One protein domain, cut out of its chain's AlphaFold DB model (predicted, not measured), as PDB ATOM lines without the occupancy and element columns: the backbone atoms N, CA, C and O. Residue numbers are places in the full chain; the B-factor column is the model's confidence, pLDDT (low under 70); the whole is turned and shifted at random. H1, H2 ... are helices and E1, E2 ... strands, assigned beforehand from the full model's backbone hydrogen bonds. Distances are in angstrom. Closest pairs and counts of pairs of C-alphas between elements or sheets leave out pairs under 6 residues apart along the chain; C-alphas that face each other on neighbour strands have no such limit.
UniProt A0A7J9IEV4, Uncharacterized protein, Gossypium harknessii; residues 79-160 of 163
ATOM      1  N   ARG A  79       2.836 -36.511   1.346       91.31
ATOM      2  CA  ARG A  79       2.670 -36.660  -0.111       91.31
ATOM      3  C   ARG A  79       3.068 -35.376  -0.859       91.31
ATOM      4  O   ARG A  79       2.983 -34.282  -0.308       91.31
ATOM      5  N   THR A  80       3.310 -35.498  -2.159       94.25
ATOM      6  CA  THR A  80       3.240 -34.357  -3.086       94.25
ATOM      7  C   THR A  80       2.191 -34.638  -4.143       94.25
ATOM      8  O   THR A  80       2.212 -35.701  -4.755       94.25
ATOM      9  N   ILE A  81       1.275 -33.694  -4.358       93.69
ATOM     10  CA  ILE A  81       0.323 -33.732  -5.470       93.69
ATOM     11  C   ILE A  81       0.421 -32.407  -6.219       93.69
ATOM     12  O   ILE A  81       0.384 -31.340  -5.602       93.69
ATOM     13  N   ARG A  82       0.575 -32.463  -7.544       91.88
ATOM     14  CA  ARG A  82       0.604 -31.288  -8.422       91.88
ATOM     15  C   ARG A  82      -0.300 -31.510  -9.621       91.88
ATOM     16  O   ARG A  82      -0.216 -32.527 -10.301       91.88
ATOM     17  N   MET A  83      -1.118 -30.508  -9.905       90.12
ATOM     18  CA  MET A  83      -1.992 -30.460 -11.068       90.12
ATOM     19  C   MET A  83      -1.629 -29.248 -11.909       90.12
ATOM     20  O   MET A  83      -1.522 -28.141 -11.387       90.12
ATOM     21  N   ALA A  84      -1.428 -29.464 -13.206       86.75
ATOM     22  CA  ALA A  84      -1.179 -28.407 -14.169       86.75
ATOM     23  C   ALA A  84      -2.363 -28.295 -15.126       86.75
ATOM     24  O   ALA A  84      -2.814 -29.292 -15.700       86.75
ATOM     25  N   PHE A  85      -2.808 -27.060 -15.330       84.69
ATOM     26  CA  PHE A  85      -3.883 -26.713 -16.243       84.69
ATOM     27  C   PHE A  85      -3.396 -25.701 -17.268       84.69
ATOM     28  O   PHE A  85      -2.515 -24.887 -16.990       84.69
ATOM     29  N   GLN A  86      -3.993 -25.739 -18.451       83.75
ATOM     30  CA  GLN A  86      -3.740 -24.794 -19.522       83.75
ATOM     31  C   GLN A  86      -5.042 -24.105 -19.910       83.75
ATOM     32  O   GLN A  86      -6.002 -24.743 -20.336       83.75
ATOM     33  N   ARG A  87      -5.071 -22.780 -19.786       80.75
ATOM     34  CA  ARG A  87      -6.158 -21.961 -20.317       80.75
ATOM     35  C   ARG A  87      -5.754 -21.485 -21.710       80.75
ATOM     36  O   ARG A  87      -4.782 -20.753 -21.844       80.75
ATOM     37  N   VAL A  88      -6.463 -21.958 -22.733       77.50
ATOM     38  CA  VAL A  88      -6.201 -21.599 -24.141       77.50
ATOM     39  C   VAL A  88      -6.850 -20.255 -24.487       77.50
ATOM     40  O   VAL A  88      -6.278 -19.459 -25.221       77.50
ATOM     41  N   THR A  89      -8.011 -19.978 -23.902       79.25
ATOM     42  CA  THR A  89      -8.820 -18.771 -24.115       79.25
ATOM     43  C   THR A  89      -9.474 -18.360 -22.796       79.25
ATOM     44  O   THR A  89      -9.743 -19.209 -21.944       79.25
ATOM     45  N   VAL A  90      -9.698 -17.057 -22.590       79.25
ATOM     46  CA  VAL A  90     -10.247 -16.516 -21.327       79.25
ATOM     47  C   VAL A  90     -11.671 -17.011 -21.068       79.25
ATOM     48  O   VAL A  90     -12.026 -17.267 -19.920       79.25
ATOM     49  N   ASP A  91     -12.434 -17.227 -22.139       81.44
ATOM     50  CA  ASP A  91     -13.855 -17.583 -22.090       81.44
ATOM     51  C   ASP A  91     -14.115 -19.062 -21.773       81.44
ATOM     52  O   ASP A  91     -15.254 -19.457 -21.531       81.44
ATOM     53  N   PHE A  92     -13.072 -19.899 -21.771       75.38
ATOM     54  CA  PHE A  92     -13.202 -21.339 -21.577       75.38
ATOM     55  C   PHE A  92     -12.559 -21.807 -20.271       75.38
ATOM     56  O   PHE A  92     -11.591 -21.234 -19.749       75.38
ATOM     57  N   LEU A  93     -13.103 -22.904 -19.738       74.62
ATOM     58  CA  LEU A  93     -12.539 -23.568 -18.571       74.62
ATOM     59  C   LEU A  93     -11.098 -24.037 -18.860       74.62
ATOM     60  O   LEU A  93     -10.773 -24.408 -19.995       74.62
ATOM     61  N   PRO A  94     -10.207 -24.010 -17.852       77.44
ATOM     62  CA  PRO A  94      -8.848 -24.511 -18.008       77.44
ATOM     63  C   PRO A  94      -8.872 -25.994 -18.384       77.44
ATOM     64  O   PRO A  94      -9.569 -26.787 -17.756       77.44
ATOM     65  N   HIS A  95      -8.078 -26.375 -19.377       79.38
ATOM     66  CA  HIS A  95      -7.919 -27.767 -19.769       79.38
ATOM     67  C   HIS A  95      -6.899 -28.432 -18.854       79.38
ATOM     68  O   HIS A  95      -5.837 -27.866 -18.571       79.38
ATOM     69  N   PHE A  96      -7.215 -29.634 -18.381       81.94
ATOM     70  CA  PHE A  96      -6.250 -30.455 -17.663       81.94
ATOM     71  C   PHE A  96      -5.068 -30.785 -18.580       81.94
ATOM     72  O   PHE A  96      -5.261 -31.157 -19.734       81.94
ATOM     73  N   LYS A  97      -3.845 -30.637 -18.059       82.69
ATOM     74  CA  LYS A  97      -2.617 -30.909 -18.811       82.69
ATOM     75  C   LYS A  97      -1.795 -32.023 -18.184       82.69
ATOM     76  O   LYS A  97      -1.355 -32.930 -18.879       82.69
ATOM     77  N   ARG A  98      -1.514 -31.928 -16.880       85.88
ATOM     78  CA  ARG A  98      -0.632 -32.880 -16.186       85.88
ATOM     79  C   ARG A  98      -1.081 -33.108 -14.755       85.88
ATOM     80  O   ARG A  98      -1.520 -32.178 -14.080       85.88
ATOM     81  N   TYR A  99      -0.890 -34.336 -14.296       88.12
ATOM     82  CA  TYR A  99      -1.072 -34.749 -12.913       88.12
ATOM     83  C   TYR A  99       0.218 -35.394 -12.428       88.12
ATOM     84  O   TYR A  99       0.802 -36.215 -13.131       88.12
ATOM     85  N   TYR A 100       0.660 -35.025 -11.236       90.81
ATOM     86  CA  TYR A 100       1.779 -35.652 -10.554       90.81
ATOM     87  C   TYR A 100       1.357 -35.999  -9.136       90.81
ATOM     88  O   TYR A 100       0.807 -35.160  -8.424       90.81
ATOM     89  N   VAL A 101       1.666 -37.225  -8.727       92.62
ATOM     90  CA  VAL A 101       1.499 -37.700  -7.359       92.62
ATOM     91  C   VAL A 101       2.745 -38.470  -6.951       92.62
ATOM     92  O   VAL A 101       3.201 -39.357  -7.667       92.62
ATOM     93  N   CYS A 102       3.288 -38.136  -5.786       92.44
ATOM     94  CA  CYS A 102       4.373 -38.878  -5.167       92.44
ATOM     95  C   CYS A 102       4.029 -39.165  -3.714       92.44
ATOM     96  O   CYS A 102       3.875 -38.259  -2.884       92.44
ATOM     97  N   PHE A 103       3.865 -40.450  -3.419       92.88
ATOM     98  CA  PHE A 103       3.482 -40.911  -2.098       92.88
ATOM     99  C   PHE A 103       4.665 -40.849  -1.142       92.88
ATOM    100  O   PHE A 103       5.766 -41.295  -1.451       92.88
ATOM    101  N   ASP A 104       4.405 -40.363   0.061       92.44
ATOM    102  CA  ASP A 104       5.397 -40.240   1.125       92.44
ATOM    103  C   ASP A 104       6.094 -41.570   1.460       92.44
ATOM    104  O   ASP A 104       7.316 -41.641   1.592       92.44
ATOM    105  N   ALA A 105       5.326 -42.664   1.496       91.44
ATOM    106  CA  ALA A 105       5.867 -44.006   1.691       91.44
ATOM    107  C   ALA A 105       6.879 -44.397   0.600       91.44
ATOM    108  O   ALA A 105       7.905 -44.995   0.920       91.44
ATOM    109  N   LEU A 106       6.633 -44.015  -0.660       90.81
ATOM    110  CA  LEU A 106       7.567 -44.260  -1.762       90.81
ATOM    111  C   LEU A 106       8.827 -43.404  -1.622       90.81
ATOM    112  O   LEU A 106       9.923 -43.931  -1.779       90.81
ATOM    113  N   LYS A 107       8.691 -42.122  -1.255       90.75
ATOM    114  CA  LYS A 107       9.845 -41.242  -0.999       90.75
ATOM    115  C   LYS A 107      10.748 -41.830   0.083       90.75
ATOM    116  O   LYS A 107      11.951 -41.947  -0.119       90.75
ATOM    117  N   ARG A 108      10.169 -42.228   1.222       90.62
ATOM    118  CA  ARG A 108      10.918 -42.838   2.331       90.62
ATOM    119  C   ARG A 108      11.540 -44.172   1.945       90.62
ATOM    120  O   ARG A 108      12.716 -44.379   2.217       90.62
ATOM    121  N   GLY A 109      10.766 -45.055   1.316       91.12
ATOM    122  CA  GLY A 109      11.246 -46.370   0.896       91.12
ATOM    123  C   GLY A 109      12.409 -46.267  -0.088       91.12
ATOM    124  O   GLY A 109      13.393 -46.985   0.052       91.12
ATOM    125  N   TRP A 110      12.335 -45.322  -1.029       88.31
ATOM    126  CA  TRP A 110      13.421 -45.048  -1.962       88.31
ATOM    127  C   TRP A 110      14.667 -44.503  -1.250       88.31
ATOM    128  O   TRP A 110      15.748 -45.053  -1.433       88.31
ATOM    129  N   LYS A 111      14.517 -43.491  -0.378       86.50
ATOM    130  CA  LYS A 111      15.641 -42.895   0.376       86.50
ATOM    131  C   LYS A 111      16.325 -43.887   1.322       86.50
ATOM    132  O   LYS A 111      17.523 -43.782   1.547       86.50
ATOM    133  N   ALA A 112      15.573 -44.834   1.882       89.31
ATOM    134  CA  ALA A 112      16.104 -45.878   2.757       89.31
ATOM    135  C   ALA A 112      16.754 -47.048   1.992       89.31
ATOM    136  O   ALA A 112      17.446 -47.867   2.596       89.31
ATOM    137  N   GLY A 113      16.511 -47.170   0.684       86.44
ATOM    138  CA  GLY A 113      17.026 -48.262  -0.135       86.44
ATOM    139  C   GLY A 113      18.523 -48.141  -0.437       86.44
ATOM    140  O   GLY A 113      19.081 -47.052  -0.524       86.44
ATOM    141  N   CYS A 114      19.188 -49.277  -0.664       68.81
ATOM    142  CA  CYS A 114      20.636 -49.316  -0.914       68.81
ATOM    143  C   CYS A 114      21.053 -48.967  -2.358       68.81
ATOM    144  O   CYS A 114      22.246 -48.864  -2.632       68.81
ATOM    145  N   ARG A 115      20.111 -48.844  -3.308       77.31
ATOM    146  CA  ARG A 115      20.399 -48.561  -4.727       77.31
ATOM    147  C   ARG A 115      19.605 -47.350  -5.201       77.31
ATOM    148  O   ARG A 115      18.388 -47.421  -5.321       77.31
ATOM    149  N   GLN A 116      20.309 -46.273  -5.539       76.06
ATOM    150  CA  GLN A 116      19.734 -45.033  -6.073       76.06
ATOM    151  C   GLN A 116      19.433 -45.159  -7.578       76.06
ATOM    152  O   GLN A 116      19.965 -44.427  -8.414       76.06
ATOM    153  N   LEU A 117      18.615 -46.151  -7.931       82.12
ATOM    154  CA  LEU A 117      18.202 -46.426  -9.303       82.12
ATOM    155  C   LEU A 117      16.705 -46.169  -9.443       82.12
ATOM    156  O   LEU A 117      15.910 -46.653  -8.639       82.12
ATOM    157  N   ILE A 118      16.331 -45.400 -10.462       84.00
ATOM    158  CA  ILE A 118      14.936 -45.080 -10.769       84.00
ATOM    159  C   ILE A 118      14.623 -45.626 -12.156       84.00
ATOM    160  O   ILE A 118      15.175 -45.160 -13.153       84.00
ATOM    161  N   GLY A 119      13.732 -46.614 -12.207       84.12
ATOM    162  CA  GLY A 119      13.110 -47.059 -13.449       84.12
ATOM    163  C   GLY A 119      11.937 -46.147 -13.791       84.12
ATOM    164  O   GLY A 119      11.016 -46.012 -12.987       84.12
ATOM    165  N   LEU A 120      11.970 -45.519 -14.962       82.00
ATOM    166  CA  LEU A 120      10.831 -44.803 -15.523       82.00
ATOM    167  C   LEU A 120      10.124 -45.711 -16.516       82.00
ATOM    168  O   LEU A 120      10.686 -46.067 -17.553       82.00
ATOM    169  N   ASP A 121       8.886 -46.052 -16.182       79.81
ATOM    170  CA  ASP A 121       7.987 -46.775 -17.066       79.81
ATOM    171  C   ASP A 121       6.980 -45.794 -17.673       79.81
ATOM    172  O   ASP A 121       6.296 -45.050 -16.960       79.81
ATOM    173  N   SER A 122       6.927 -45.757 -19.001       71.81
ATOM    174  CA  SER A 122       5.983 -44.921 -19.736       71.81
ATOM    175  C   SER A 122       4.779 -45.767 -20.117       71.81
ATOM    176  O   SER A 122       4.861 -46.615 -20.998       71.81
ATOM    177  N   CYS A 123       3.631 -45.500 -19.498       69.31
ATOM    178  CA  CYS A 123       2.384 -46.162 -19.860       69.31
ATOM    179  C   CYS A 123       1.515 -45.238 -20.720       69.31
ATOM    180  O   CYS A 123       1.227 -44.099 -20.345       69.31
ATOM    181  N   PHE A 124       1.060 -45.735 -21.871       64.94
ATOM    182  CA  PHE A 124       0.075 -45.027 -22.683       64.94
ATOM    183  C   PHE A 124      -1.299 -45.097 -22.016       64.94
ATOM    184  O   PHE A 124      -1.874 -46.178 -21.855       64.94
ATOM    185  N   LEU A 125      -1.871 -43.936 -21.692       63.53
ATOM    186  CA  LEU A 125      -3.277 -43.859 -21.311       63.53
ATOM    187  C   LEU A 125      -4.128 -44.321 -22.500       63.53
ATOM    188  O   LEU A 125      -4.067 -43.746 -23.588       63.53
ATOM    189  N   LYS A 126      -4.942 -45.363 -22.297       59.41
ATOM    190  CA  LYS A 126      -5.950 -45.810 -23.270       59.41
ATOM    191  C   LYS A 126      -7.128 -44.834 -23.270       59.41
ATOM    192  O   LYS A 126      -8.217 -45.161 -22.819       59.41
ATOM    193  N   CYS A 127      -6.884 -43.626 -23.752       60.78
ATOM    194  CA  CYS A 127      -7.862 -42.559 -23.871       60.78
ATOM    195  C   CYS A 127      -7.953 -42.134 -25.351       60.78
ATOM    196  O   CYS A 127      -6.948 -42.195 -26.065       60.78
ATOM    197  N   PRO A 128      -9.125 -41.709 -25.864       58.22
ATOM    198  CA  PRO A 128      -9.269 -41.133 -27.199       58.22
ATOM    199  C   PRO A 128      -8.373 -39.909 -27.425       58.22
ATOM    200  O   PRO A 128      -8.072 -39.597 -28.577       58.22
ATOM    201  N   PHE A 129      -7.901 -39.257 -26.358       60.91
ATOM    202  CA  PHE A 129      -6.854 -38.239 -26.422       60.91
ATOM    203  C   PHE A 129      -5.493 -38.909 -26.680       60.91
ATOM    204  O   PHE A 129      -4.716 -39.179 -25.766       60.91
ATOM    205  N   LYS A 130      -5.225 -39.250 -27.944       50.22
ATOM    206  CA  LYS A 130      -3.940 -39.819 -28.362       50.22
ATOM    207  C   LYS A 130      -2.834 -38.762 -28.300       50.22
ATOM    208  O   LYS A 130      -2.906 -37.759 -29.000       50.22
ATOM    209  N   ASN A 131      -1.784 -39.102 -27.554       52.12
ATOM    210  CA  ASN A 131      -0.431 -38.545 -27.586       52.12
ATOM    211  C   ASN A 131      -0.290 -37.057 -27.222       52.12
ATOM    212  O   ASN A 131      -0.202 -36.201 -28.097       52.12
ATOM    213  N   GLU A 132      -0.041 -36.778 -25.945       52.34
ATOM    214  CA  GLU A 132       0.985 -35.789 -25.606       52.34
ATOM    215  C   GLU A 132       2.146 -36.533 -24.954       52.34
ATOM    216  O   GLU A 132       1.985 -37.204 -23.934       52.34
ATOM    217  N   PHE A 133       3.317 -36.459 -25.592       52.66
ATOM    218  CA  PHE A 133       4.576 -36.912 -25.017       52.66
ATOM    219  C   PHE A 133       4.695 -36.365 -23.591       52.66
ATOM    220  O   PHE A 133       4.535 -35.161 -23.371       52.66
ATOM    221  N   LEU A 134       5.008 -37.242 -22.632       54.06
ATOM    222  CA  LEU A 134       5.518 -36.849 -21.324       54.06
ATOM    223  C   LEU A 134       6.644 -35.841 -21.560       54.06
ATOM    224  O   LEU A 134       7.738 -36.203 -21.979       54.06
ATOM    225  N   THR A 135       6.393 -34.557 -21.320       56.72
ATOM    226  CA  THR A 135       7.480 -33.586 -21.230       56.72
ATOM    227  C   THR A 135       8.236 -33.918 -19.951       56.72
ATOM    228  O   THR A 135       7.866 -33.458 -18.866       56.72
ATOM    229  N   THR A 136       9.251 -34.768 -20.086       68.56
ATOM    230  CA  THR A 136      10.011 -35.404 -19.006       68.56
ATOM    231  C   THR A 136      10.528 -34.380 -17.997       68.56
ATOM    232  O   THR A 136      10.559 -34.653 -16.807       68.56
ATOM    233  N   VAL A 137      10.827 -33.154 -18.440       81.62
ATOM    234  CA  VAL A 137      11.361 -32.067 -17.604       81.62
ATOM    235  C   VAL A 137      10.461 -31.714 -16.414       81.62
ATOM    236  O   VAL A 137      10.954 -31.613 -15.294       81.62
ATOM    237  N   TRP A 138       9.146 -31.546 -16.617       85.50
ATOM    238  CA  TRP A 138       8.244 -31.144 -15.521       85.50
ATOM    239  C   TRP A 138       8.130 -32.241 -14.462       85.50
ATOM    240  O   TRP A 138       8.201 -31.971 -13.266       85.50
ATOM    241  N   PHE A 139       7.999 -33.485 -14.920       86.06
ATOM    242  CA  PHE A 139       7.943 -34.650 -14.049       86.06
ATOM    243  C   PHE A 139       9.261 -34.846 -13.286       86.06
ATOM    244  O   PHE A 139       9.243 -34.986 -12.066       86.06
ATOM    245  N   LEU A 140      10.401 -34.797 -13.982       86.19
ATOM    246  CA  LEU A 140      11.720 -34.995 -13.380       86.19
ATOM    247  C   LEU A 140      12.067 -33.906 -12.371       86.19
ATOM    248  O   LEU A 140      12.649 -34.221 -11.341       86.19
ATOM    249  N   SER A 141      11.688 -32.651 -12.624       88.25
ATOM    250  CA  SER A 141      11.884 -31.559 -11.666       88.25
ATOM    251  C   SER A 141      11.138 -31.822 -10.355       88.25
ATOM    252  O   SER A 141      11.723 -31.711  -9.279       88.25
ATOM    253  N   LEU A 142       9.867 -32.229 -10.426       91.12
ATOM    254  CA  LEU A 142       9.080 -32.556  -9.234       91.12
ATOM    255  C   LEU A 142       9.613 -33.794  -8.509       91.12
ATOM    256  O   LEU A 142       9.734 -33.779  -7.285       91.12
ATOM    257  N   LEU A 143       9.975 -34.836  -9.260       89.50
ATOM    258  CA  LEU A 143      10.548 -36.053  -8.698       89.50
ATOM    259  C   LEU A 143      11.890 -35.773  -8.011       89.50
ATOM    260  O   LEU A 143      12.115 -36.241  -6.898       89.50
ATOM    261  N   SER A 144      12.749 -34.969  -8.642       87.50
ATOM    262  CA  SER A 144      14.037 -34.530  -8.095       87.50
ATOM    263  C   SER A 144      13.864 -33.826  -6.756       87.50
ATOM    264  O   SER A 144      14.519 -34.184  -5.778       87.50
ATOM    265  N   ASN A 145      12.916 -32.891  -6.685       89.81
ATOM    266  CA  ASN A 145      12.577 -32.186  -5.454       89.81
ATOM    267  C   ASN A 145      12.090 -33.137  -4.352       89.81
ATOM    268  O   ASN A 145      12.567 -33.085  -3.221       89.81
ATOM    269  N   ASP A 146      11.171 -34.051  -4.669       90.62
ATOM    270  CA  ASP A 146      10.618 -34.984  -3.680       90.62
ATOM    271  C   ASP A 146      11.654 -35.969  -3.128       90.62
ATOM    272  O   ASP A 146      11.639 -36.330  -1.940       90.62
ATOM    273  N   LEU A 147      12.566 -36.405  -3.991       88.44
ATOM    274  CA  LEU A 147      13.636 -37.323  -3.633       88.44
ATOM    275  C   LEU A 147      14.869 -36.603  -3.066       88.44
ATOM    276  O   LEU A 147      15.721 -37.270  -2.488       88.44
ATOM    277  N   GLY A 148      14.915 -35.267  -3.107       86.50
ATOM    278  CA  GLY A 148      16.025 -34.468  -2.580       86.50
ATOM    279  C   GLY A 148      17.311 -34.624  -3.392       86.50
ATOM    280  O   GLY A 148      18.395 -34.599  -2.826       86.50
ATOM    281  N   LEU A 149      17.188 -34.816  -4.706       80.31
ATOM    282  CA  LEU A 149      18.313 -35.131  -5.596       80.31
ATOM    283  C   LEU A 149      19.220 -33.931  -5.903       80.31
ATOM    284  O   LEU A 149      20.244 -34.084  -6.560       80.31
ATOM    285  N   GLU A 150      18.839 -32.729  -5.475       67.12
ATOM    286  CA  GLU A 150      19.482 -31.495  -5.926       67.12
ATOM    287  C   GLU A 150      20.881 -31.287  -5.335       67.12
ATOM    288  O   GLU A 150      21.631 -30.472  -5.872       67.12
ATOM    289  N   HIS A 151      21.242 -31.959  -4.231       59.47
ATOM    290  CA  HIS A 151      22.441 -31.597  -3.459       59.47
ATOM    291  C   HIS A 151      23.442 -32.723  -3.185       59.47
ATOM    292  O   HIS A 151      24.570 -32.397  -2.842       59.47
ATOM    293  N   GLU A 152      23.129 -34.005  -3.375       53.97
ATOM    294  CA  GLU A 152      24.066 -35.077  -3.012       53.97
ATOM    295  C   GLU A 152      23.739 -36.387  -3.757       53.97
ATOM    296  O   GLU A 152      22.602 -36.851  -3.738       53.97
ATOM    297  N   TYR A 153      24.775 -36.996  -4.351       56.31
ATOM    298  CA  TYR A 153      24.823 -38.297  -5.047       56.31
ATOM    299  C   TYR A 153      24.411 -38.363  -6.529       56.31
ATOM    300  O   TYR A 153      23.412 -37.814  -6.982       56.31
ATOM    301  N   GLY A 154      25.216 -39.108  -7.300       62.53
ATOM    302  CA  GLY A 154      24.924 -39.485  -8.680       62.53
ATOM    303  C   GLY A 154      23.922 -40.636  -8.719       62.53
ATOM    304  O   GLY A 154      24.252 -41.767  -8.371       62.53
ATOM    305  N   TYR A 155      22.700 -40.352  -9.151       71.31
ATOM    306  CA  TYR A 155      21.640 -41.337  -9.354       71.31
ATOM    307  C   TYR A 155      21.562 -41.748 -10.825       71.31
ATOM    308  O   TYR A 155      21.892 -40.985 -11.732       71.31
ATOM    309  N   THR A 156      21.099 -42.974 -11.066       74.06
ATOM    310  CA  THR A 156      20.900 -43.489 -12.426       74.06
ATOM    311  C   THR A 156      19.412 -43.577 -12.725       74.06
ATOM    312  O   THR A 156      18.673 -44.302 -12.055       74.06
ATOM    313  N   ILE A 157      18.977 -42.839 -13.745       75.25
ATOM    314  CA  ILE A 157      17.631 -42.950 -14.304       75.25
ATOM    315  C   ILE A 157      17.705 -43.893 -15.498       75.25
ATOM    316  O   ILE A 157      18.482 -43.665 -16.423       75.25
ATOM    317  N   ILE A 158      16.885 -44.937 -15.481       79.69
ATOM    318  CA  ILE A 158      16.722 -45.851 -16.607       79.69
ATOM    319  C   ILE A 158      15.300 -45.674 -17.115       79.69
ATOM    320  O   ILE A 158      14.347 -45.955 -16.396       79.69
ATOM    321  N   SER A 159      15.155 -45.189 -18.343       74.44
ATOM    322  CA  SER A 159      13.867 -45.188 -19.032       74.44
ATOM    323  C   SER A 159      13.774 -46.445 -19.875       74.44
ATOM    324  O   SER A 159      14.687 -46.715 -20.657       74.44
ATOM    325  N   ASP A 160      12.664 -47.168 -19.767       66.81
ATOM    326  CA  ASP A 160      12.337 -48.175 -20.772       66.81
ATOM    327  C   ASP A 160      11.931 -47.439 -22.058       66.81
ATOM    328  O   ASP A 160      10.976 -46.659 -22.068       66.81
TER     329      ASP A 160
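What this domain is: This is residues 79 to 160 of the 163 residues of an uncharacterized protein of Gossypium harknessii (UniProt A0A7J9IEV4). A long two-stranded hairpin, E1 and E2, reaches with its loop to one end of a loosely built rod; towards the other end lie two helices, H1 and H2, nearly at right angles, and a short parallel strand pair, E3 and E4. H2 sits in the middle, alongside the hairpin, while residues 125 to 131 of a long link stick out. The printed part has 82 residues, with two named helices and four named strands in the order E1, E2, H1, E3, H2, E4, of mixed class. It is loose, with a radius of gyration of the C-alphas of 15.5 A and spans of 50 by 24 by 21 A.

Where its parts are: E1, residues 80 to 86, begins at C-alpha 80 (3.240, -34.357, -3.086) and is 20.3 A long. E2, residues 95 to 102, is 22.1 A long. H1 is residues 104 to 112, 12.2 A, and E3 residues 117 to 120, 9.8 A. H2, residues 136 to 147, is 15.9 A long. E4, residues 156 to 159, 9.8 A, ends at C-alpha 159 (13.867, -45.188, -19.032).

How they stand to each other: E1 and E2 are an antiparallel hairpin, with N 82 and O 100 2.8 A apart, within hydrogen-bond range. The closest C-alphas of E2 and H2, Tyr 100 and Phe 139, are 7.2 A apart. H2 touches H1 with residues 146 to 147 alone, about perpendicular at 74 degrees; the closest C-alphas, Lys 107 and Leu 147, are 6.1 A apart. E3, H2 and E4 form a strand-helix-strand unit, two parallel neighbour strands with a helix between, its crossover right-handed; N 120 and O 158 are 2.8 A apart, within hydrogen-bond range. E2 and E3 are apart. In H1 and H2 every O i to N i+4 pair is within hydrogen-bond range.

The domain as a whole: The C-alphas of Asp 91 and Cys 114, the two farthest apart, are 51.4 A apart. The printed part has no cut. The link from E3 to H2 is long. Mean pLDDT of the printed part is 78.4; residue 114, residues 123 to 136, residues 150 to 154 and residue 160 are under 70.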